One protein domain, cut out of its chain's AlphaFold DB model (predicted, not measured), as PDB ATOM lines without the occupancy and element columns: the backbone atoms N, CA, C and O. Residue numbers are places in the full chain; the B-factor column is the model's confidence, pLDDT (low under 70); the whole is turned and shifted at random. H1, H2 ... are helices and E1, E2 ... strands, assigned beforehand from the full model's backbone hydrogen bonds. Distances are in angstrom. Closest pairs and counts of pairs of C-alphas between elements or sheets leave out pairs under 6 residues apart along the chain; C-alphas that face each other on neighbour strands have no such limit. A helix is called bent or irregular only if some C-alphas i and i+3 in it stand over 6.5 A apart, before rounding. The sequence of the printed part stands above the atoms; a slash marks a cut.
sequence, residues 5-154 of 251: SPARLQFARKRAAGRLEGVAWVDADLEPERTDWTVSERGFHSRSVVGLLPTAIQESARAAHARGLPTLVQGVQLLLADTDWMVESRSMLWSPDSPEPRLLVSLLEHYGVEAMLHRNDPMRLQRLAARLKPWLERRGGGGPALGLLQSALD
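What this domain is: This is residues 5 to 154 of the 251 residues of an uncharacterized protein of Deltaproteobacteria bacterium (UniProt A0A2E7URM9). Picture a flat model with the long helix H3 through its middle: on one side is a lobe of helices in which H6 sits between H5 and H7, with the short H4 beside H5, and on the other side are two separate parts, H1 with the small hairpin E1-E2, and H2, which is apart from H1 and E1. H1 is near one end of H3 and H2 near the other. The printed part has 150 residues, with seven named helices and two named strands in the order H1 E1 E2 H2 H3 H4 H5 H6 H7; the two-stranded sheet, order E1 - E2, is antiparallel and the class is mostly helix. The whole is compact, with a radius of gyration of the C-alphas of 16.5 A and spans of 46 by 39 by 21 A.

Where its parts are: Find C-alpha 5 at (1.690, 13.704, 27.363); from there H1 runs through residues 5 to 16, 16.5 A. Next come E1, residues 38 to 40, 6.7 A, and E2, residues 43 to 45, 6.3 A. H2, residues 55 to 65, is 15.2 A long. Look for C-alpha 72 at (30.950, 5.881, 36.073), where H3, residues 72 to 89, begins its 25.7 A. H4 is residues 91 to 94, 5.2 A, and H5 is residues 101 to 110, 14.4 A. H6, residues 122 to 136, 20.4 A, is irregular: C-alphas 130 and 133 are 7.6 A apart. H7, residues 142 to 153, 15.4 A, ends at C-alpha 153, (23.563, 36.938, 38.368).

How they stand to each other: Start at H1, whose closest C-alpha pair with E1 is Arg 8 and Val 39, 6.0 A. E1 and E2 form a hairpin; look for N 38 and O 45 at 2.9 A and N 45 and O 38 at 2.8 A, within hydrogen-bond range. H2 and H3 are close but not clearly touching, C-alphas 61 and 73 being closest at 6.7 A, and about perpendicular at 88 degrees. H4 and H5 touch, closest at C-alphas 94 and 104, 6.3 A. H5 and H6 touch, closest at C-alphas 104 and 129, 6.5 A, at a steep tilt of 39 degrees, the same way. H6 and H7 form a helical hairpin and touch, closest at C-alphas 127 and 152, 5.0 A, at a shallow tilt of 25 degrees, opposite ways. H3 and H5 are near each other; H3 and H7 are apart. Every O i to N i+4 pair is within hydrogen-bond range in H1, H2, H3, H5 and H7; in H6 it is 9 of 11, and H4 is too short for such a pair.

The domain as a whole: The two C-alphas farthest apart, those of Arg 67 and Met 123, are 47.2 A from each other. The printed part has no cut. The links from H1 to E1, 21 residues, and from H5 to H6, 11 residues, are long. The mean pLDDT of the printed part is 82.4, and only residue 140 is under 70.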
ATOM      1  N   SER A   5       2.259  13.529  26.024       71.88
ATOM      2  CA  SER A   5       1.690  13.704  27.363       71.88
ATOM      3  C   SER A   5       1.116  12.406  27.971       71.88
ATOM      4  O   SER A   5       1.442  12.098  29.125       71.88
ATOM      5  N   PRO A   6       0.378  11.548  27.228       78.75
ATOM      6  CA  PRO A   6      -0.122  10.279  27.767       78.75
ATOM      7  C   PRO A   6       0.996   9.302  28.163       78.75
ATOM      8  O   PRO A   6       0.926   8.678  29.226       78.75
ATOM      9  N   ALA A   7       2.052   9.204  27.348       78.88
ATOM     10  CA  ALA A   7       3.195   8.330  27.608       78.88
ATOM     11  C   ALA A   7       3.989   8.798  28.839       78.88
ATOM     12  O   ALA A   7       4.328   7.989  29.705       78.88
ATOM     13  N   ARG A   8       4.198  10.117  28.978       80.25
ATOM     14  CA  ARG A   8       4.828  10.733  30.162       80.25
ATOM     15  C   ARG A   8       4.047  10.430  31.441       80.25
ATOM     16  O   ARG A   8       4.632  10.002  32.437       80.25
ATOM     17  N   LEU A   9       2.722  10.593  31.412       78.88
ATOM     18  CA  LEU A   9       1.867  10.334  32.572       78.88
ATOM     19  C   LEU A   9       1.863   8.851  32.966       78.88
ATOM     20  O   LEU A   9       1.934   8.513  34.151       78.88
ATOM     21  N   GLN A  10       1.801   7.949  31.985       81.81
ATOM     22  CA  GLN A  10       1.863   6.510  32.225       81.81
ATOM     23  C   GLN A  10       3.213   6.098  32.824       81.81
ATOM     24  O   GLN A  10       3.248   5.304  33.766       81.81
ATOM     25  N   PHE A  11       4.310   6.664  32.322       82.12
ATOM     26  CA  PHE A  11       5.645   6.440  32.858       82.12
ATOM     27  C   PHE A  11       5.752   6.898  34.321       82.12
ATOM     28  O   PHE A  11       6.143   6.112  35.186       82.12
ATOM     29  N   ALA A  12       5.312   8.124  34.631       81.00
ATOM     30  CA  ALA A  12       5.309   8.652  35.995       81.00
ATOM     31  C   ALA A  12       4.501   7.767  36.961       81.00
ATOM     32  O   ALA A  12       4.956   7.484  38.071       81.00
ATOM     33  N   ARG A  13       3.343   7.254  36.520       83.69
ATOM     34  CA  ARG A  13       2.534   6.295  37.293       83.69
ATOM     35  C   ARG A  13       3.276   4.982  37.550       83.69
ATOM     36  O   ARG A  13       3.251   4.491  38.676       83.69
ATOM     37  N   LYS A  14       3.947   4.418  36.538       84.56
ATOM     38  CA  LYS A  14       4.749   3.189  36.688       84.56
ATOM     39  C   LYS A  14       5.910   3.394  37.668       84.56
ATOM     40  O   LYS A  14       6.087   2.559  38.553       84.56
ATOM     41  N   ARG A  15       6.640   4.516  37.565       83.62
ATOM     42  CA  ARG A  15       7.735   4.880  38.485       83.62
ATOM     43  C   ARG A  15       7.240   5.018  39.924       83.62
ATOM     44  O   ARG A  15       7.827   4.414  40.816       83.62
ATOM     45  N   ALA A  16       6.154   5.764  40.140       82.31
ATOM     46  CA  ALA A  16       5.581   5.993  41.470       82.31
ATOM     47  C   ALA A  16       5.055   4.706  42.128       82.31
ATOM     48  O   ALA A  16       5.131   4.559  43.341       82.31
ATOM     49  N   ALA A  17       4.557   3.761  41.328       87.62
ATOM     50  CA  ALA A  17       4.087   2.464  41.806       87.62
ATOM     51  C   ALA A  17       5.210   1.423  41.995       87.62
ATOM     52  O   ALA A  17       4.903   0.264  42.263       87.62
ATOM     53  N   GLY A  18       6.485   1.792  41.800       82.81
ATOM     54  CA  GLY A  18       7.616   0.862  41.903       82.81
ATOM     55  C   GLY A  18       7.621  -0.237  40.834       82.81
ATOM     56  O   GLY A  18       8.225  -1.281  41.038       82.81
ATOM     57  N   ARG A  19       6.936  -0.026  39.703       85.38
ATOM     58  CA  ARG A  19       6.766  -1.027  38.629       85.38
ATOM     59  C   ARG A  19       7.816  -0.924  37.522       85.38
ATOM     60  O   ARG A  19       7.618  -1.480  36.445       85.38
ATOM     61  N   LEU A  20       8.867  -0.138  37.733       81.50
ATOM     62  CA  LEU A  20      10.000  -0.068  36.815       81.50
ATOM     63  C   LEU A  20      11.086  -1.000  37.346       81.50
ATOM     64  O   LEU A  20      11.554  -0.820  38.468       81.50
ATOM     65  N   GLU A  21      11.442  -2.005  36.553       73.69
ATOM     66  CA  GLU A  21      12.444  -3.009  36.915       73.69
ATOM     67  C   GLU A  21      13.834  -2.583  36.423       73.69
ATOM     68  O   GLU A  21      14.013  -2.207  35.262       73.69
ATOM     69  N   GLY A  22      14.833  -2.641  37.309       73.62
ATOM     70  CA  GLY A  22      16.220  -2.285  36.989       73.62
ATOM     71  C   GLY A  22      16.384  -0.855  36.452       73.62
ATOM     72  O   GLY A  22      15.628   0.051  36.793       73.62
ATOM     73  N   VAL A  23      17.395  -0.651  35.604       74.81
ATOM     74  CA  VAL A  23      17.632   0.613  34.879       74.81
ATOM     75  C   VAL A  23      16.976   0.625  33.496       74.81
ATOM     76  O   VAL A  23      17.214   1.536  32.721       74.81
ATOM     77  N   ALA A  24      16.115  -0.350  33.182       76.56
ATOM     78  CA  ALA A  24      15.486  -0.490  31.862       76.56
ATOM     79  C   ALA A  24      14.539   0.668  31.499       76.56
ATOM     80  O   ALA A  24      14.066   0.769  30.373       76.56
ATOM     81  N   TRP A  25      14.225   1.526  32.466       80.75
ATOM     82  CA  TRP A  25      13.368   2.684  32.274       80.75
ATOM     83  C   TRP A  25      14.104   3.919  31.768       80.75
ATOM     84  O   TRP A  25      13.425   4.872  31.405       80.75
ATOM     85  N   VAL A  26      15.436   3.917  31.765       85.19
ATOM     86  CA  VAL A  26      16.288   4.988  31.244       85.19
ATOM     87  C   VAL A  26      17.263   4.387  30.239       85.19
ATOM     88  O   VAL A  26      17.820   3.321  30.494       85.19
ATOM     89  N   ASP A  27      17.498   5.062  29.114       80.00
ATOM     90  CA  ASP A  27      18.534   4.604  28.186       80.00
ATOM     91  C   ASP A  27      19.901   4.588  28.878       80.00
ATOM     92  O   ASP A  27      20.437   5.623  29.283       80.00
ATOM     93  N   ALA A  28      20.473   3.392  29.009       76.31
ATOM     94  CA  ALA A  28      21.815   3.184  29.547       76.31
ATOM     95  C   ALA A  28      22.913   3.319  28.472       76.31
ATOM     96  O   ALA A  28      24.100   3.122  28.769       76.31
ATOM     97  N   ASP A  29      22.509   3.623  27.238       79.81
ATOM     98  CA  ASP A  29      23.378   3.748  26.077       79.81
ATOM     99  C   ASP A  29      24.105   5.096  26.084       79.81
ATOM    100  O   ASP A  29      23.562   6.145  26.431       79.81
ATOM    101  N   LEU A  30      25.376   5.072  25.686       83.88
ATOM    102  CA  LEU A  30      26.252   6.245  25.671       83.88
ATOM    103  C   LEU A  30      26.213   6.958  24.307       83.88
ATOM    104  O   LEU A  30      27.252   7.155  23.673       83.88
ATOM    105  N   GLU A  31      25.017   7.335  23.849       84.75
ATOM    106  CA  GLU A  31      24.793   7.985  22.547       84.75
ATOM    107  C   GLU A  31      25.033   9.502  22.621       84.75
ATOM    108  O   GLU A  31      24.196  10.216  23.163       84.75
ATOM    109  N   PRO A  32      26.136  10.053  22.084       76.38
ATOM    110  CA  PRO A  32      26.429  11.488  22.198       76.38
ATOM    111  C   PRO A  32      25.454  12.385  21.423       76.38
ATOM    112  O   PRO A  32      25.266  13.535  21.800       76.38
ATOM    113  N   GLU A  33      24.825  11.861  20.368       80.75
ATOM    114  CA  GLU A  33      23.927  12.617  19.480       80.75
ATOM    115  C   GLU A  33      22.571  12.940  20.126       80.75
ATOM    116  O   GLU A  33      21.763  13.694  19.581       80.75
ATOM    117  N   ARG A  34      22.291  12.362  21.297       81.19
ATOM    118  CA  ARG A  34      21.022  12.536  21.993       81.19
ATOM    119  C   ARG A  34      20.997  13.864  22.743       81.19
ATOM    120  O   ARG A  34      21.540  13.992  23.842       81.19
ATOM    121  N   THR A  35      20.343  14.845  22.129       72.06
ATOM    122  CA  THR A  35      20.333  16.248  22.574       72.06
ATOM    123  C   THR A  35      19.091  16.634  23.376       72.06
ATOM    124  O   THR A  35      19.121  17.588  24.157       72.06
ATOM    125  N   ASP A  36      18.001  15.884  23.252       76.69
ATOM    126  CA  ASP A  36      16.756  16.098  23.972       76.69
ATOM    127  C   ASP A  36      16.348  14.875  24.792       76.69
ATOM    128  O   ASP A  36      16.854  13.766  24.630       76.69
ATOM    129  N   TRP A  37      15.456  15.125  25.748       81.06
ATOM    130  CA  TRP A  37      14.826  14.052  26.490       81.06
ATOM    131  C   TRP A  37      13.486  13.722  25.829       81.06
ATOM    132  O   TRP A  37      12.751  14.625  25.416       81.06
ATOM    133  N   THR A  38      13.133  12.442  25.758       83.50
ATOM    134  CA  THR A  38      11.840  11.996  25.223       83.50
ATOM    135  C   THR A  38      11.247  10.875  26.077       83.50
ATOM    136  O   THR A  38      11.898  10.317  26.958       83.50
ATOM    137  N   VAL A  39       9.967  10.562  25.879       81.62
ATOM    138  CA  VAL A  39       9.336   9.389  26.499       81.62
ATOM    139  C   VAL A  39       8.656   8.594  25.407       81.62
ATOM    140  O   VAL A  39       7.901   9.145  24.606       81.62
ATOM    141  N   SER A  40       8.918   7.295  25.397       80.50
ATOM    142  CA  SER A  40       8.259   6.333  24.523       80.50
ATOM    143  C   SER A  40       7.784   5.133  25.336       80.50
ATOM    144  O   SER A  40       8.026   5.035  26.540       80.50
ATOM    145  N   GLU A  41       7.127   4.182  24.680       72.75
ATOM    146  CA  GLU A  41       6.750   2.917  25.317       72.75
ATOM    147  C   GLU A  41       7.961   2.130  25.838       72.75
ATOM    148  O   GLU A  41       7.824   1.363  26.792       72.75
ATOM    149  N   ARG A  42       9.145   2.352  25.245       73.38
ATOM    150  CA  ARG A  42      10.403   1.709  25.640       73.38
ATOM    151  C   ARG A  42      11.006   2.292  26.917       73.38
ATOM    152  O   ARG A  42      11.815   1.619  27.535       73.38
ATOM    153  N   GLY A  43      10.614   3.502  27.324       79.00
ATOM    154  CA  GLY A  43      11.128   4.132  28.539       79.00
ATOM    155  C   GLY A  43      11.324   5.641  28.428       79.00
ATOM    156  O   GLY A  43      10.804   6.294  27.519       79.00
ATOM    157  N   PHE A  44      12.061   6.179  29.396       85.69
ATOM    158  CA  PHE A  44      12.538   7.551  29.460       85.69
ATOM    159  C   PHE A  44      13.882   7.661  28.745       85.69
ATOM    160  O   PHE A  44      14.846   6.969  29.055       85.69
ATOM    161  N   HIS A  45      13.939   8.569  27.794       85.25
ATOM    162  CA  HIS A  45      15.088   8.787  26.944       85.25
ATOM    163  C   HIS A  45      15.772  10.047  27.447       85.25
ATOM    164  O   HIS A  45      15.245  11.130  27.226       85.25
ATOM    165  N   SER A  46      16.870   9.924  28.195       81.88
ATOM    166  CA  SER A  46      17.581  11.076  28.772       81.88
ATOM    167  C   SER A  46      18.612  11.637  27.796       81.88
ATOM    168  O   SER A  46      19.127  10.919  26.941       81.88
ATOM    169  N   ARG A  47      18.956  12.917  27.950       78.88
ATOM    170  CA  ARG A  47      20.074  13.527  27.223       78.88
ATOM    171  C   ARG A  47      21.377  12.872  27.617       78.88
ATOM    172  O   ARG A  47      21.605  12.615  28.795       78.88
ATOM    173  N   SER A  48      22.258  12.663  26.653       81.19
ATOM    174  CA  SER A  48      23.550  12.065  26.949       81.19
ATOM    175  C   SER A  48      24.510  13.072  27.556       81.19
ATOM    176  O   SER A  48      24.813  14.112  26.975       81.19
ATOM    177  N   VAL A  49      25.054  12.726  28.716       79.56
ATOM    178  CA  VAL A  49      26.096  13.514  29.382       79.56
ATOM    179  C   VAL A  49      27.448  13.326  28.698       79.56
ATOM    180  O   VAL A  49      28.360  14.122  28.897       79.56
ATOM    181  N   VAL A  50      27.578  12.280  27.872       82.12
ATOM    182  CA  VAL A  50      28.823  11.884  27.204       82.12
ATOM    183  C   VAL A  50      29.341  13.003  26.317       82.12
ATOM    184  O   VAL A  50      30.535  13.278  26.344       82.12
ATOM    185  N   GLY A  51      28.461  13.679  25.571       77.06
ATOM    186  CA  GLY A  51      28.851  14.774  24.678       77.06
ATOM    187  C   GLY A  51      29.494  15.969  25.394       77.06
ATOM    188  O   GLY A  51      30.163  16.768  24.750       77.06
ATOM    189  N   LEU A  52      29.337  16.071  26.720       72.88
ATOM    190  CA  LEU A  52      29.882  17.150  27.554       72.88
ATOM    191  C   LEU A  52      31.233  16.794  28.206       72.88
ATOM    192  O   LEU A  52      31.827  17.626  28.898       72.88
ATOM    193  N   LEU A  53      31.702  15.552  28.042       76.00
ATOM    194  CA  LEU A  53      32.939  15.051  28.646       76.00
ATOM    195  C   LEU A  53      34.138  15.215  27.695       76.00
ATOM    196  O   LEU A  53      33.948  15.243  26.481       76.00
ATOM    197  N   PRO A  54      35.385  15.249  28.198       74.56
ATOM    198  CA  PRO A  54      36.583  15.220  27.357       74.56
ATOM    199  C   PRO A  54      36.612  14.006  26.420       74.56
ATOM    200  O   PRO A  54      36.260  12.901  26.842       74.56
ATOM    201  N   THR A  55      37.103  14.174  25.187       76.00
ATOM    202  CA  THR A  55      37.095  13.132  24.137       76.00
ATOM    203  C   THR A  55      37.675  11.799  24.609       76.00
ATOM    204  O   THR A  55      37.060  10.755  24.410       76.00
ATOM    205  N   ALA A  56      38.795  11.820  25.336       76.31
ATOM    206  CA  ALA A  56      39.412  10.602  25.866       76.31
ATOM    207  C   ALA A  56      38.504   9.850  26.865       76.31
ATOM    208  O   ALA A  56      38.483   8.619  26.890       76.31
ATOM    209  N   ILE A  57      37.729  10.579  27.678       80.44
ATOM    210  CA  ILE A  57      36.756   9.984  28.604       80.44
ATOM    211  C   ILE A  57      35.571   9.419  27.819       80.44
ATOM    212  O   ILE A  57      35.121   8.317  28.128       80.44
ATOM    213  N   GLN A  58      35.101  10.123  26.783       82.88
ATOM    214  CA  GLN A  58      34.041   9.621  25.905       82.88
ATOM    215  C   GLN A  58      34.441   8.297  25.244       82.88
ATOM    216  O   GLN A  58      33.701   7.317  25.322       82.88
ATOM    217  N   GLU A  59      35.618   8.257  24.618       83.69
ATOM    218  CA  GLU A  59      36.153   7.078  23.934       83.69
ATOM    219  C   GLU A  59      36.329   5.905  24.900       83.69
ATOM    220  O   GLU A  59      35.878   4.793  24.619       83.69
ATOM    221  N   SER A  60      36.917   6.160  26.073       84.81
ATOM    222  CA  SER A  60      37.101   5.146  27.112       84.81
ATOM    223  C   SER A  60      35.766   4.587  27.612       84.81
ATOM    224  O   SER A  60      35.597   3.367  27.702       84.81
ATOM    225  N   ALA A  61      34.786   5.458  27.874       86.50
ATOM    226  CA  ALA A  61      33.464   5.056  28.336       86.50
ATOM    227  C   ALA A  61      32.717   4.232  27.275       86.50
ATOM    228  O   ALA A  61      32.165   3.181  27.602       86.50
ATOM    229  N   ARG A  62      32.766   4.636  25.998       86.81
ATOM    230  CA  ARG A  62      32.179   3.870  24.884       86.81
ATOM    231  C   ARG A  62      32.855   2.512  24.707       86.81
ATOM    232  O   ARG A  62      32.167   1.508  24.556       86.81
ATOM    233  N   ALA A  63      34.185   2.446  24.784       88.88
ATOM    234  CA  ALA A  63      34.926   1.190  24.673       88.88
ATOM    235  C   ALA A  63      34.661   0.235  25.853       88.88
ATOM    236  O   ALA A  63      34.663  -0.985  25.687       88.88
ATOM    237  N   ALA A  64      34.457   0.756  27.065       87.62
ATOM    238  CA  ALA A  64      34.039  -0.041  28.218       87.62
ATOM    239  C   ALA A  64      32.592  -0.541  28.062       87.62
ATOM    240  O   ALA A  64      32.346  -1.736  28.219       87.62
ATOM    241  N   HIS A  65      31.674   0.336  27.651       86.69
ATOM    242  CA  HIS A  65      30.277  -0.008  27.387       86.69
ATOM    243  C   HIS A  65      30.131  -1.084  26.299       86.69
ATOM    244  O   HIS A  65      29.431  -2.069  26.506       86.69
ATOM    245  N   ALA A  66      30.868  -0.971  25.186       88.50
ATOM    246  CA  ALA A  66      30.886  -1.975  24.116       88.50
ATOM    247  C   ALA A  66      31.357  -3.366  24.586       88.50
ATOM    248  O   ALA A  66      31.058  -4.375  23.952       88.50
ATOM    249  N   ARG A  67      32.085  -3.432  25.708       91.50
ATOM    250  CA  ARG A  67      32.518  -4.676  26.364       91.50
ATOM    251  C   ARG A  67      31.565  -5.138  27.475       91.50
ATOM    252  O   ARG A  67      31.895  -6.072  28.196       91.50
ATOM    253  N   GLY A  68      30.419  -4.478  27.646       87.88
ATOM    254  CA  GLY A  68      29.458  -4.756  28.714       87.88
ATOM    255  C   GLY A  68      29.943  -4.349  30.109       87.88
ATOM    256  O   GLY A  68      29.406  -4.834  31.104       87.88
ATOM    257  N   LEU A  69      30.968  -3.494  30.207       86.62
ATOM    258  CA  LEU A  69      31.492  -3.040  31.492       86.62
ATOM    259  C   LEU A  69      30.709  -1.811  31.973       86.62
ATOM    260  O   LEU A  69      30.598  -0.839  31.218       86.62
ATOM    261  N   PRO A  70      30.211  -1.808  33.222       82.56
ATOM    262  CA  PRO A  70      29.565  -0.635  33.788       82.56
ATOM    263  C   PRO A  70      30.577   0.504  33.929       82.56
ATOM    264  O   PRO A  70      31.711   0.299  34.368       82.56
ATOM    265  N   THR A  71      30.163   1.720  33.581       84.06
ATOM    266  CA  THR A  71      31.021   2.909  33.672       84.06
ATOM    267  C   THR A  71      30.468   3.930  34.658       84.06
ATOM    268  O   THR A  71      29.256   4.056  34.835       84.06
ATOM    269  N   LEU A  72      31.356   4.724  35.266       82.12
ATOM    270  CA  LEU A  72      30.950   5.881  36.073       82.12
ATOM    271  C   LEU A  72      30.053   6.836  35.268       82.12
ATOM    272  O   LEU A  72      29.109   7.391  35.814       82.12
ATOM    273  N   VAL A  73      30.312   6.977  33.963       83.62
ATOM    274  CA  VAL A  73      29.521   7.819  33.055       83.62
ATOM    275  C   VAL A  73      28.082   7.324  32.943       83.62
ATOM    276  O   VAL A  73      27.167   8.132  33.043       83.62
ATOM    277  N   GLN A  74      27.862   6.011  32.824       84.31
ATOM    278  CA  GLN A  74      26.512   5.444  32.893       84.31
ATOM    279  C   GLN A  74      25.865   5.703  34.254       84.31
ATOM    280  O   GLN A  74      24.710   6.098  34.306       84.31
ATOM    281  N   GLY A  75      26.601   5.546  35.356       85.06
ATOM    282  CA  GLY A  75      26.086   5.889  36.687       85.06
ATOM    283  C   GLY A  75      25.613   7.344  36.777       85.06
ATOM    284  O   GLY A  75      24.516   7.614  37.259       85.06
ATOM    285  N   VAL A  76      26.405   8.282  36.252       82.62
ATOM    286  CA  VAL A  76      26.054   9.710  36.195       82.62
ATOM    287  C   VAL A  76      24.860   9.963  35.270       82.62
ATOM    288  O   VAL A  76      23.960  10.706  35.651       82.62
ATOM    289  N   GLN A  77      24.810   9.321  34.100       84.25
ATOM    290  CA  GLN A  77      23.680   9.382  33.165       84.25
ATOM    291  C   GLN A  77      22.369   8.975  33.854       84.25
ATOM    292  O   GLN A  77      21.369   9.678  33.748       84.25
ATOM    293  N   LEU A  78      22.385   7.874  34.611       84.81
ATOM    294  CA  LEU A  78      21.223   7.383  35.357       84.81
ATOM    295  C   LEU A  78      20.766   8.375  36.432       84.81
ATOM    296  O   LEU A  78      19.571   8.629  36.564       84.81
ATOM    297  N   LEU A  79      21.711   8.943  37.190       82.56
ATOM    298  CA  LEU A  79      21.408   9.943  38.216       82.56
ATOM    299  C   LEU A  79      20.778  11.197  37.600       82.56
ATOM    300  O   LEU A  79      19.763  11.678  38.099       82.56
ATOM    301  N   LEU A  80      21.341  11.696  36.498       81.00
ATOM    302  CA  LEU A  80      20.813  12.873  35.811       81.00
ATOM    303  C   LEU A  80      19.450  12.604  35.168       81.00
ATOM    304  O   LEU A  80      18.576  13.462  35.233       81.00
ATOM    305  N   ALA A  81      19.221  11.401  34.645       82.50
ATOM    306  CA  ALA A  81      17.913  11.000  34.146       82.50
ATOM    307  C   ALA A  81      16.842  10.941  35.250       82.50
ATOM    308  O   ALA A  81      15.707  11.360  35.018       82.50
ATOM    309  N   ASP A  82      17.179  10.448  36.449       82.69
ATOM    310  CA  ASP A  82      16.252  10.445  37.590       82.69
ATOM    311  C   ASP A  82      15.936  11.881  38.039       82.69
ATOM    312  O   ASP A  82      14.770  12.208  38.272       82.69
ATOM    313  N   THR A  83      16.937  12.770  38.066       81.88
ATOM    314  CA  THR A  83      16.735  14.201  38.343       81.88
ATOM    315  C   THR A  83      15.844  14.860  37.288       81.88
ATOM    316  O   THR A  83      14.859  15.504  37.650       81.88
ATOM    317  N   ASP A  84      16.114  14.655  35.996       81.06
ATOM    318  CA  ASP A  84      15.299  15.194  34.901       81.06
ATOM    319  C   ASP A  84      13.843  14.713  35.003       81.06
ATOM    320  O   ASP A  84      12.903  15.501  34.864       81.06
ATOM    321  N   TRP A  85      13.638  13.430  35.316       82.00
ATOM    322  CA  TRP A  85      12.310  12.875  35.564       82.00
ATOM    323  C   TRP A  85      11.629  13.518  36.782       82.00
ATOM    324  O   TRP A  85      10.436  13.840  36.728       82.00
ATOM    325  N   MET A  86      12.345  13.706  37.895       81.75
ATOM    326  CA  MET A  86      11.797  14.357  39.088       81.75
ATOM    327  C   MET A  86      11.372  15.797  38.803       81.75
ATOM    328  O   MET A  86      10.306  16.208  39.270       81.75
ATOM    329  N   VAL A  87      12.183  16.529  38.035       80.62
ATOM    330  CA  VAL A  87      11.900  17.903  37.614       80.62
ATOM    331  C   VAL A  87      10.657  17.946  36.734       80.62
ATOM    332  O   VAL A  87       9.736  18.709  37.018       80.62
ATOM    333  N   GLU A  88      10.576  17.082  35.725       79.12
ATOM    334  CA  GLU A  88       9.437  17.031  34.804       79.12
ATOM    335  C   GLU A  88       8.138  16.612  35.513       79.12
ATOM    336  O   GLU A  88       7.099  17.255  35.367       79.12
ATOM    337  N   SER A  89       8.179  15.552  36.327       79.25
ATOM    338  CA  SER A  89       6.990  15.000  37.000       79.25
ATOM    339  C   SER A  89       6.418  15.901  38.098       79.25
ATOM    340  O   SER A  89       5.277  15.703  38.520       79.25
ATOM    341  N   ARG A  90       7.199  16.874  38.582       82.50
ATOM    342  CA  ARG A  90       6.826  17.797  39.663       82.50
ATOM    343  C   ARG A  90       7.211  19.232  39.319       82.50
ATOM    344  O   ARG A  90       7.701  19.956  40.180       82.50
ATOM    345  N   SER A  91       6.987  19.643  38.075       79.94
ATOM    346  CA  SER A  91       7.471  20.917  37.523       79.94
ATOM    347  C   SER A  91       7.182  22.147  38.391       79.94
ATOM    348  O   SER A  91       8.031  23.027  38.477       79.94
ATOM    349  N   MET A  92       6.053  22.194  39.108       83.50
ATOM    350  CA  MET A  92       5.744  23.296  40.035       83.50
ATOM    351  C   MET A  92       6.693  23.402  41.240       83.50
ATOM    352  O   MET A  92       6.883  24.495  41.757       83.50
ATOM    353  N   LEU A  93       7.291  22.300  41.706       84.69
ATOM    354  CA  LEU A  93       8.256  22.316  42.817       84.69
ATOM    355  C   LEU A  93       9.660  22.741  42.378       84.69
ATOM    356  O   LEU A  93      10.484  23.106  43.216       84.69
ATOM    357  N   TRP A  94       9.935  22.675  41.079       83.88
ATOM    358  CA  TRP A  94      11.244  22.964  40.495       83.88
ATOM    359  C   TRP A  94      11.211  24.186  39.577       83.88
ATOM    360  O   TRP A  94      12.207  24.502  38.928       83.88
ATOM    361  N   SER A  95      10.070  24.874  39.514       85.00
ATOM    362  CA  SER A  95       9.950  26.146  38.822       85.00
ATOM    363  C   SER A  95      10.666  27.245  39.617       85.00
ATOM    364  O   SER A  95      10.863  27.119  40.830       85.00
ATOM    365  N   PRO A  96      11.035  28.358  38.964       84.00
ATOM    366  CA  PRO A  96      11.560  29.534  39.659       84.00
ATOM    367  C   PRO A  96      10.627  30.026  40.772       84.00
ATOM    368  O   PRO A  96      11.087  30.501  41.803       84.00
ATOM    369  N   ASP A  97       9.322  29.841  40.599       85.94
ATOM    370  CA  ASP A  97       8.292  30.240  41.559       85.94
ATOM    371  C   ASP A  97       7.957  29.130  42.569       85.94
ATOM    372  O   ASP A  97       6.866  29.110  43.141       85.94
ATOM    373  N   SER A  98       8.876  28.178  42.772       85.50
ATOM    374  CA  SER A  98       8.670  27.058  43.685       85.50
ATOM    375  C   SER A  98       8.278  27.540  45.087       85.50
ATOM    376  O   SER A  98       8.951  28.413  45.649       85.50
ATOM    377  N   PRO A  99       7.251  26.931  45.707       84.06
ATOM    378  CA  PRO A  99       6.885  27.225  47.088       84.06
ATOM    379  C   PRO A  99       7.923  26.712  48.102       84.06
ATOM    380  O   PRO A  99       7.833  27.056  49.276       84.06
ATOM    381  N   GLU A 100       8.905  25.906  47.672       86.69
ATOM    382  CA  GLU A 100       9.971  25.364  48.518       86.69
ATOM    383  C   GLU A 100      11.360  25.703  47.933       86.69
ATOM    384  O   GLU A 100      11.969  24.898  47.220       86.69
ATOM    385  N   PRO A 101      11.920  26.888  48.249       80.88
ATOM    386  CA  PRO A 101      13.205  27.340  47.708       80.88
ATOM    387  C   PRO A 101      14.388  26.418  48.031       80.88
ATOM    388  O   PRO A 101      15.372  26.395  47.291       80.88
ATOM    389  N   ARG A 102      14.318  25.627  49.113       85.00
ATOM    390  CA  ARG A 102      15.389  24.681  49.474       85.00
ATOM    391  C   ARG A 102      15.558  23.580  48.434       85.00
ATOM    392  O   ARG A 102      16.672  23.094  48.253       85.00
ATOM    393  N   LEU A 103      14.490  23.216  47.723       85.00
ATOM    394  CA  LEU A 103      14.586  22.281  46.604       85.00
ATOM    395  C   LEU A 103      15.418  22.882  45.466       85.00
ATOM    396  O   LEU A 103      16.272  22.194  44.917       85.00
ATOM    397  N   LEU A 104      15.253  24.176  45.173       87.44
ATOM    398  CA  LEU A 104      16.030  24.857  44.133       87.44
ATOM    399  C   LEU A 104      17.527  24.907  44.465       87.44
ATOM    400  O   LEU A 104      18.352  24.756  43.569       87.44
ATOM    401  N   VAL A 105      17.885  25.068  45.744       89.56
ATOM    402  CA  VAL A 105      19.283  25.011  46.213       89.56
ATOM    403  C   VAL A 105      19.886  23.646  45.896       89.56
ATOM    404  O   VAL A 105      20.898  23.568  45.205       89.56
ATOM    405  N   SER A 106      19.229  22.571  46.341       86.94
ATOM    406  CA  SER A 106      19.685  21.204  46.081       86.94
ATOM    407  C   SER A 106      19.775  20.903  44.586       86.94
ATOM    408  O   SER A 106      20.708  20.230  44.156       86.94
ATOM    409  N   LEU A 107      18.836  21.422  43.790       86.00
ATOM    410  CA  LEU A 107      18.830  21.270  42.339       86.00
ATOM    411  C   LEU A 107      20.066  21.924  41.707       86.00
ATOM    412  O   LEU A 107      20.811  21.262  40.991       86.00
ATOM    413  N   LEU A 108      20.311  23.207  41.986       87.50
ATOM    414  CA  LEU A 108      21.452  23.942  41.432       87.50
ATOM    415  C   LEU A 108      22.791  23.304  41.819       87.50
ATOM    416  O   LEU A 108      23.633  23.070  40.949       87.50
ATOM    417  N   GLU A 109      22.965  22.976  43.100       86.12
ATOM    418  CA  GLU A 109      24.205  22.383  43.607       86.12
ATOM    419  C   GLU A 109      24.442  20.978  43.034       86.12
ATOM    420  O   GLU A 109      25.573  20.647  42.672       86.12
ATOM    421  N   HIS A 110      23.387  20.174  42.852       81.12
ATOM    422  CA  HIS A 110      23.472  18.869  42.183       81.12
ATOM    423  C   HIS A 110      24.009  18.985  40.753       81.12
ATOM    424  O   HIS A 110      24.856  18.201  40.324       81.12
ATOM    425  N   TYR A 111      23.567  20.007  40.027       79.56
ATOM    426  CA  TYR A 111      24.038  20.300  38.678       79.56
ATOM    427  C   TYR A 111      25.388  21.039  38.645       79.56
ATOM    428  O   TYR A 111      25.881  21.403  37.574       79.56
ATOM    429  N   GLY A 112      26.034  21.191  39.803       76.88
ATOM    430  CA  GLY A 112      27.378  21.733  39.945       76.88
ATOM    431  C   GLY A 112      27.450  23.253  39.875       76.88
ATOM    432  O   GLY A 112      28.524  23.781  39.603       76.88
ATOM    433  N   VAL A 113      26.338  23.957  40.101       85.75
ATOM    434  CA  VAL A 113      26.357  25.400  40.358       85.75
ATOM    435  C   VAL A 113      26.740  25.591  41.822       85.75
ATOM    436  O   VAL A 113      26.022  25.158  42.718       85.75
ATOM    437  N   GLU A 114      27.889  26.209  42.082       85.38
ATOM    438  CA  GLU A 114      28.361  26.367  43.458       85.38
ATOM    439  C   GLU A 114      27.416  27.211  44.320       85.38
ATOM    440  O   GLU A 114      26.992  28.301  43.926       85.38
ATOM    441  N   ALA A 115      27.241  26.775  45.572       85.75
ATOM    442  CA  ALA A 115      26.459  27.463  46.596       85.75
ATOM    443  C   ALA A 115      26.756  28.968  46.683       85.75
ATOM    444  O   ALA A 115      25.859  29.785  46.876       85.75
ATOM    445  N   MET A 116      28.020  29.367  46.516       87.19
ATOM    446  CA  MET A 116      28.436  30.770  46.598       87.19
ATOM    447  C   MET A 116      27.760  31.691  45.571       87.19
ATOM    448  O   MET A 116      27.769  32.901  45.773       87.19
ATOM    449  N   LEU A 117      27.191  31.147  44.494       86.81
ATOM    450  CA  LEU A 117      26.500  31.918  43.463       86.81
ATOM    451  C   LEU A 117      25.045  32.259  43.841       86.81
ATOM    452  O   LEU A 117      24.491  33.206  43.287       86.81
ATOM    453  N   HIS A 118      24.435  31.537  44.791       88.38
ATOM    454  CA  HIS A 118      23.006  31.681  45.122       88.38
ATOM    455  C   HIS A 118      22.652  31.678  46.620       88.38
ATOM    456  O   HIS A 118      21.553  32.095  46.973       88.38
ATOM    457  N   ARG A 119      23.542  31.226  47.518       81.06
ATOM    458  CA  ARG A 119      23.249  30.884  48.932       81.06
ATOM    459  C   ARG A 119      22.587  31.998  49.760       81.06
ATOM    460  O   ARG A 119      21.949  31.678  50.756       81.06
ATOM    461  N   ASN A 120      22.689  33.263  49.349       79.69
ATOM    462  CA  ASN A 120      22.176  34.414  50.105       79.69
ATOM    463  C   ASN A 120      21.213  35.313  49.315       79.69
ATOM    464  O   ASN A 120      20.865  36.389  49.795       79.69
ATOM    465  N   ASP A 121      20.804  34.914  48.111       86.75
ATOM    466  CA  ASP A 121      19.985  35.760  47.245       86.75
ATOM    467  C   ASP A 121      18.880  34.923  46.584       86.75
ATOM    468  O   ASP A 121      19.131  34.196  45.614       86.75
ATOM    469  N   PRO A 122      17.643  35.013  47.109       86.44
ATOM    470  CA  PRO A 122      16.499  34.306  46.551       86.44
ATOM    471  C   PRO A 122      16.239  34.659  45.086       86.44
ATOM    472  O   PRO A 122      15.891  33.777  44.309       86.44
ATOM    473  N   MET A 123      16.455  35.910  44.667       87.88
ATOM    474  CA  MET A 123      16.238  36.301  43.274       87.88
ATOM    475  C   MET A 123      17.270  35.655  42.350       87.88
ATOM    476  O   MET A 123      16.903  35.154  41.285       87.88
ATOM    477  N   ARG A 124      18.547  35.603  42.753       90.31
ATOM    478  CA  ARG A 124      19.587  34.866  42.007       90.31
ATOM    479  C   ARG A 124      19.266  33.381  41.921       90.31
ATOM    480  O   ARG A 124      19.361  32.811  40.838       90.31
ATOM    481  N   LEU A 125      18.842  32.767  43.026       89.94
ATOM    482  CA  LEU A 125      18.420  31.365  43.071       89.94
ATOM    483  C   LEU A 125      17.302  31.081  42.054       89.94
ATOM    484  O   LEU A 125      17.430  30.167  41.240       89.94
ATOM    485  N   GLN A 126      16.250  31.903  42.037       89.00
ATOM    486  CA  GLN A 126      15.140  31.776  41.085       89.00
ATOM    487  C   GLN A 126      15.592  31.977  39.635       89.00
ATOM    488  O   GLN A 126      15.244  31.200  38.745       89.00
ATOM    489  N   ARG A 127      16.404  33.007  39.379       90.94
ATOM    490  CA  ARG A 127      16.921  33.317  38.040       90.94
ATOM    491  C   ARG A 127      17.833  32.223  37.498       90.94
ATOM    492  O   ARG A 127      17.757  31.935  36.303       90.94
ATOM    493  N   LEU A 128      18.673  31.633  38.347       90.69
ATOM    494  CA  LEU A 128      19.508  30.485  38.006       90.69
ATOM    495  C   LEU A 128      18.643  29.253  37.736       90.69
ATOM    496  O   LEU A 128      18.822  28.624  36.698       90.69
ATOM    497  N   ALA A 129      17.658  28.957  38.591       89.69
ATOM    498  CA  ALA A 129      16.721  27.854  38.378       89.69
ATOM    499  C   ALA A 129      15.976  27.984  37.034       89.69
ATOM    500  O   ALA A 129      15.899  27.019  36.274       89.69
ATOM    501  N   ALA A 130      15.537  29.196  36.672       88.69
ATOM    502  CA  ALA A 130      14.867  29.480  35.397       88.69
ATOM    503  C   ALA A 130      15.731  29.171  34.162       88.69
ATOM    504  O   ALA A 130      15.212  28.893  33.083       88.69
ATOM    505  N   ARG A 131      17.056  29.251  34.312       88.44
ATOM    506  CA  ARG A 131      18.040  29.115  33.228       88.44
ATOM    507  C   ARG A 131      18.840  27.818  33.316       88.44
ATOM    508  O   ARG A 131      19.677  27.564  32.452       88.44
ATOM    509  N   LEU A 132      18.560  26.990  34.318       84.00
ATOM    510  CA  LEU A 132      19.329  25.795  34.627       84.00
ATOM    511  C   LEU A 132      19.317  24.800  33.467       84.00
ATOM    512  O   LEU A 132      20.371  24.356  33.030       84.00
ATOM    513  N   LYS A 133      18.136  24.500  32.917       77.94
ATOM    514  CA  LYS A 133      17.988  23.535  31.820       77.94
ATOM    515  C   LYS A 133      18.704  23.979  30.529       77.94
ATOM    516  O   LYS A 133      19.511  23.195  30.033       77.94
ATOM    517  N   PRO A 134      18.508  25.214  30.020       79.06
ATOM    518  CA  PRO A 134      19.292  25.719  28.888       79.06
ATOM    519  C   PRO A 134      20.803  25.756  29.142       79.06
ATOM    520  O   PRO A 134      21.588  25.525  28.224       79.06
ATOM    521  N   TRP A 135      21.231  26.064  30.371       82.56
ATOM    522  CA  TRP A 135      22.651  26.072  30.717       82.56
ATOM    523  C   TRP A 135      23.243  24.664  30.735       82.56
ATOM    524  O   TRP A 135      24.326  24.464  30.195       82.56
ATOM    525  N   LEU A 136      22.529  23.682  31.286       76.88
ATOM    526  CA  LEU A 136      22.981  22.291  31.350       76.88
ATOM    527  C   LEU A 136      23.294  21.697  29.983       76.88
ATOM    528  O   LEU A 136      24.301  21.016  29.831       76.88
ATOM    529  N   GLU A 137      22.470  22.012  28.986       73.62
ATOM    530  CA  GLU A 137      22.667  21.595  27.589       73.62
ATOM    531  C   GLU A 137      23.981  22.095  26.991       73.62
ATOM    532  O   GLU A 137      24.474  21.542  26.015       73.62
ATOM    533  N   ARG A 138      24.526  23.176  27.547       75.94
ATOM    534  CA  ARG A 138      25.686  23.888  27.011       75.94
ATOM    535  C   ARG A 138      26.799  24.025  28.052       75.94
ATOM    536  O   ARG A 138      27.700  24.855  27.901       75.94
ATOM    537  N   ARG A 139      26.724  23.241  29.132       75.56
ATOM    538  CA  ARG A 139      27.677  23.272  30.241       75.56
ATOM    539  C   ARG A 139      29.060  22.858  29.741       75.56
ATOM    540  O   ARG A 139      29.188  22.004  28.874       75.56
ATOM    541  N   GLY A 140      30.099  23.479  30.293       68.38
ATOM    542  CA  GLY A 140      31.483  23.284  29.846       68.38
ATOM    543  C   GLY A 140      31.929  24.279  28.778       68.38
ATOM    544  O   GLY A 140      33.117  24.553  28.669       68.38
ATOM    545  N   GLY A 141      30.992  24.912  28.068       71.88
ATOM    546  CA  GLY A 141      31.294  26.048  27.205       71.88
ATOM    547  C   GLY A 141      31.379  27.356  27.992       71.88
ATOM    548  O   GLY A 141      30.490  27.681  28.784       71.88
ATOM    549  N   GLY A 142      32.403  28.169  27.728       74.06
ATOM    550  CA  GLY A 142      32.534  29.467  28.394       74.06
ATOM    551  C   GLY A 142      31.506  30.500  27.949       74.06
ATOM    552  O   GLY A 142      31.016  31.237  28.792       74.06
ATOM    553  N   GLY A 143      31.116  30.541  26.670       78.81
ATOM    554  CA  GLY A 143      30.055  31.444  26.194       78.81
ATOM    555  C   GLY A 143      28.723  31.244  26.941       78.81
ATOM    556  O   GLY A 143      28.177  32.201  27.485       78.81
ATOM    557  N   PRO A 144      28.220  30.002  27.051       80.88
ATOM    558  CA  PRO A 144      27.079  29.667  27.904       80.88
ATOM    559  C   PRO A 144      27.256  30.050  29.382       80.88
ATOM    560  O   PRO A 144      26.314  30.559  29.990       80.88
ATOM    561  N   ALA A 145      28.443  29.843  29.964       82.50
ATOM    562  CA  ALA A 145      28.727  30.232  31.347       82.50
ATOM    563  C   ALA A 145      28.720  31.763  31.539       82.50
ATOM    564  O   ALA A 145      28.104  32.252  32.485       82.50
ATOM    565  N   LEU A 146      29.320  32.524  30.614       83.25
ATOM    566  CA  LEU A 146      29.257  33.991  30.574       83.25
ATOM    567  C   LEU A 146      27.810  34.483  30.464       83.25
ATOM    568  O   LEU A 146      27.388  35.346  31.231       83.25
ATOM    569  N   GLY A 147      27.029  33.898  29.552       84.81
ATOM    570  CA  GLY A 147      25.620  34.242  29.379       84.81
ATOM    571  C   GLY A 147      24.789  33.967  30.635       84.81
ATOM    572  O   GLY A 147      23.883  34.739  30.959       84.81
ATOM    573  N   LEU A 148      25.111  32.909  31.387       87.19
ATOM    574  CA  LEU A 148      24.461  32.635  32.667       87.19
ATOM    575  C   LEU A 148      24.839  33.673  33.735       87.19
ATOM    576  O   LEU A 148      23.945  34.157  34.424       87.19
ATOM    577  N   LEU A 149      26.115  34.064  33.848       87.19
ATOM    578  CA  LEU A 149      26.554  35.118  34.781       87.19
ATOM    579  C   LEU A 149      25.835  36.442  34.509       87.19
ATOM    580  O   LEU A 149      25.254  37.035  35.416       87.19
ATOM    581  N   GLN A 150      25.800  36.857  33.244       87.69
ATOM    582  CA  GLN A 150      25.180  38.117  32.842       87.69
ATOM    583  C   GLN A 150      23.669  38.108  33.064       87.69
ATOM    584  O   GLN A 150      23.115  39.061  33.596       87.69
ATOM    585  N   SER A 151      22.990  37.034  32.655       84.81
ATOM    586  CA  SER A 151      21.525  37.007  32.651       84.81
ATOM    587  C   SER A 151      20.904  36.553  33.971       84.81
ATOM    588  O   SER A 151      19.759  36.915  34.245       84.81
ATOM    589  N   ALA A 152      21.597  35.733  34.767       85.94
ATOM    590  CA  ALA A 152      21.068  35.196  36.019       85.94
ATOM    591  C   ALA A 152      21.593  35.929  37.257       85.94
ATOM    592  O   ALA A 152      20.858  36.054  38.237       85.94
ATOM    593  N   LEU A 153      22.846  36.396  37.212       86.38
ATOM    594  CA  LEU A 153      23.563  36.938  38.368       86.38
ATOM    595  C   LEU A 153      23.826  38.447  38.274       86.38
ATOM    596  O   LEU A 153      24.321  39.020  39.243       86.38
ATOM    597  N   ASP A 154      23.462  39.078  37.151       84.56
ATOM    598  CA  ASP A 154      23.778  40.474  36.813       84.56
ATOM    599  C   ASP A 154      25.287  40.776  36.928       84.56
ATOM    600  O   ASP A 154      25.709  41.896  37.218       84.56
TER     601      ASP A 154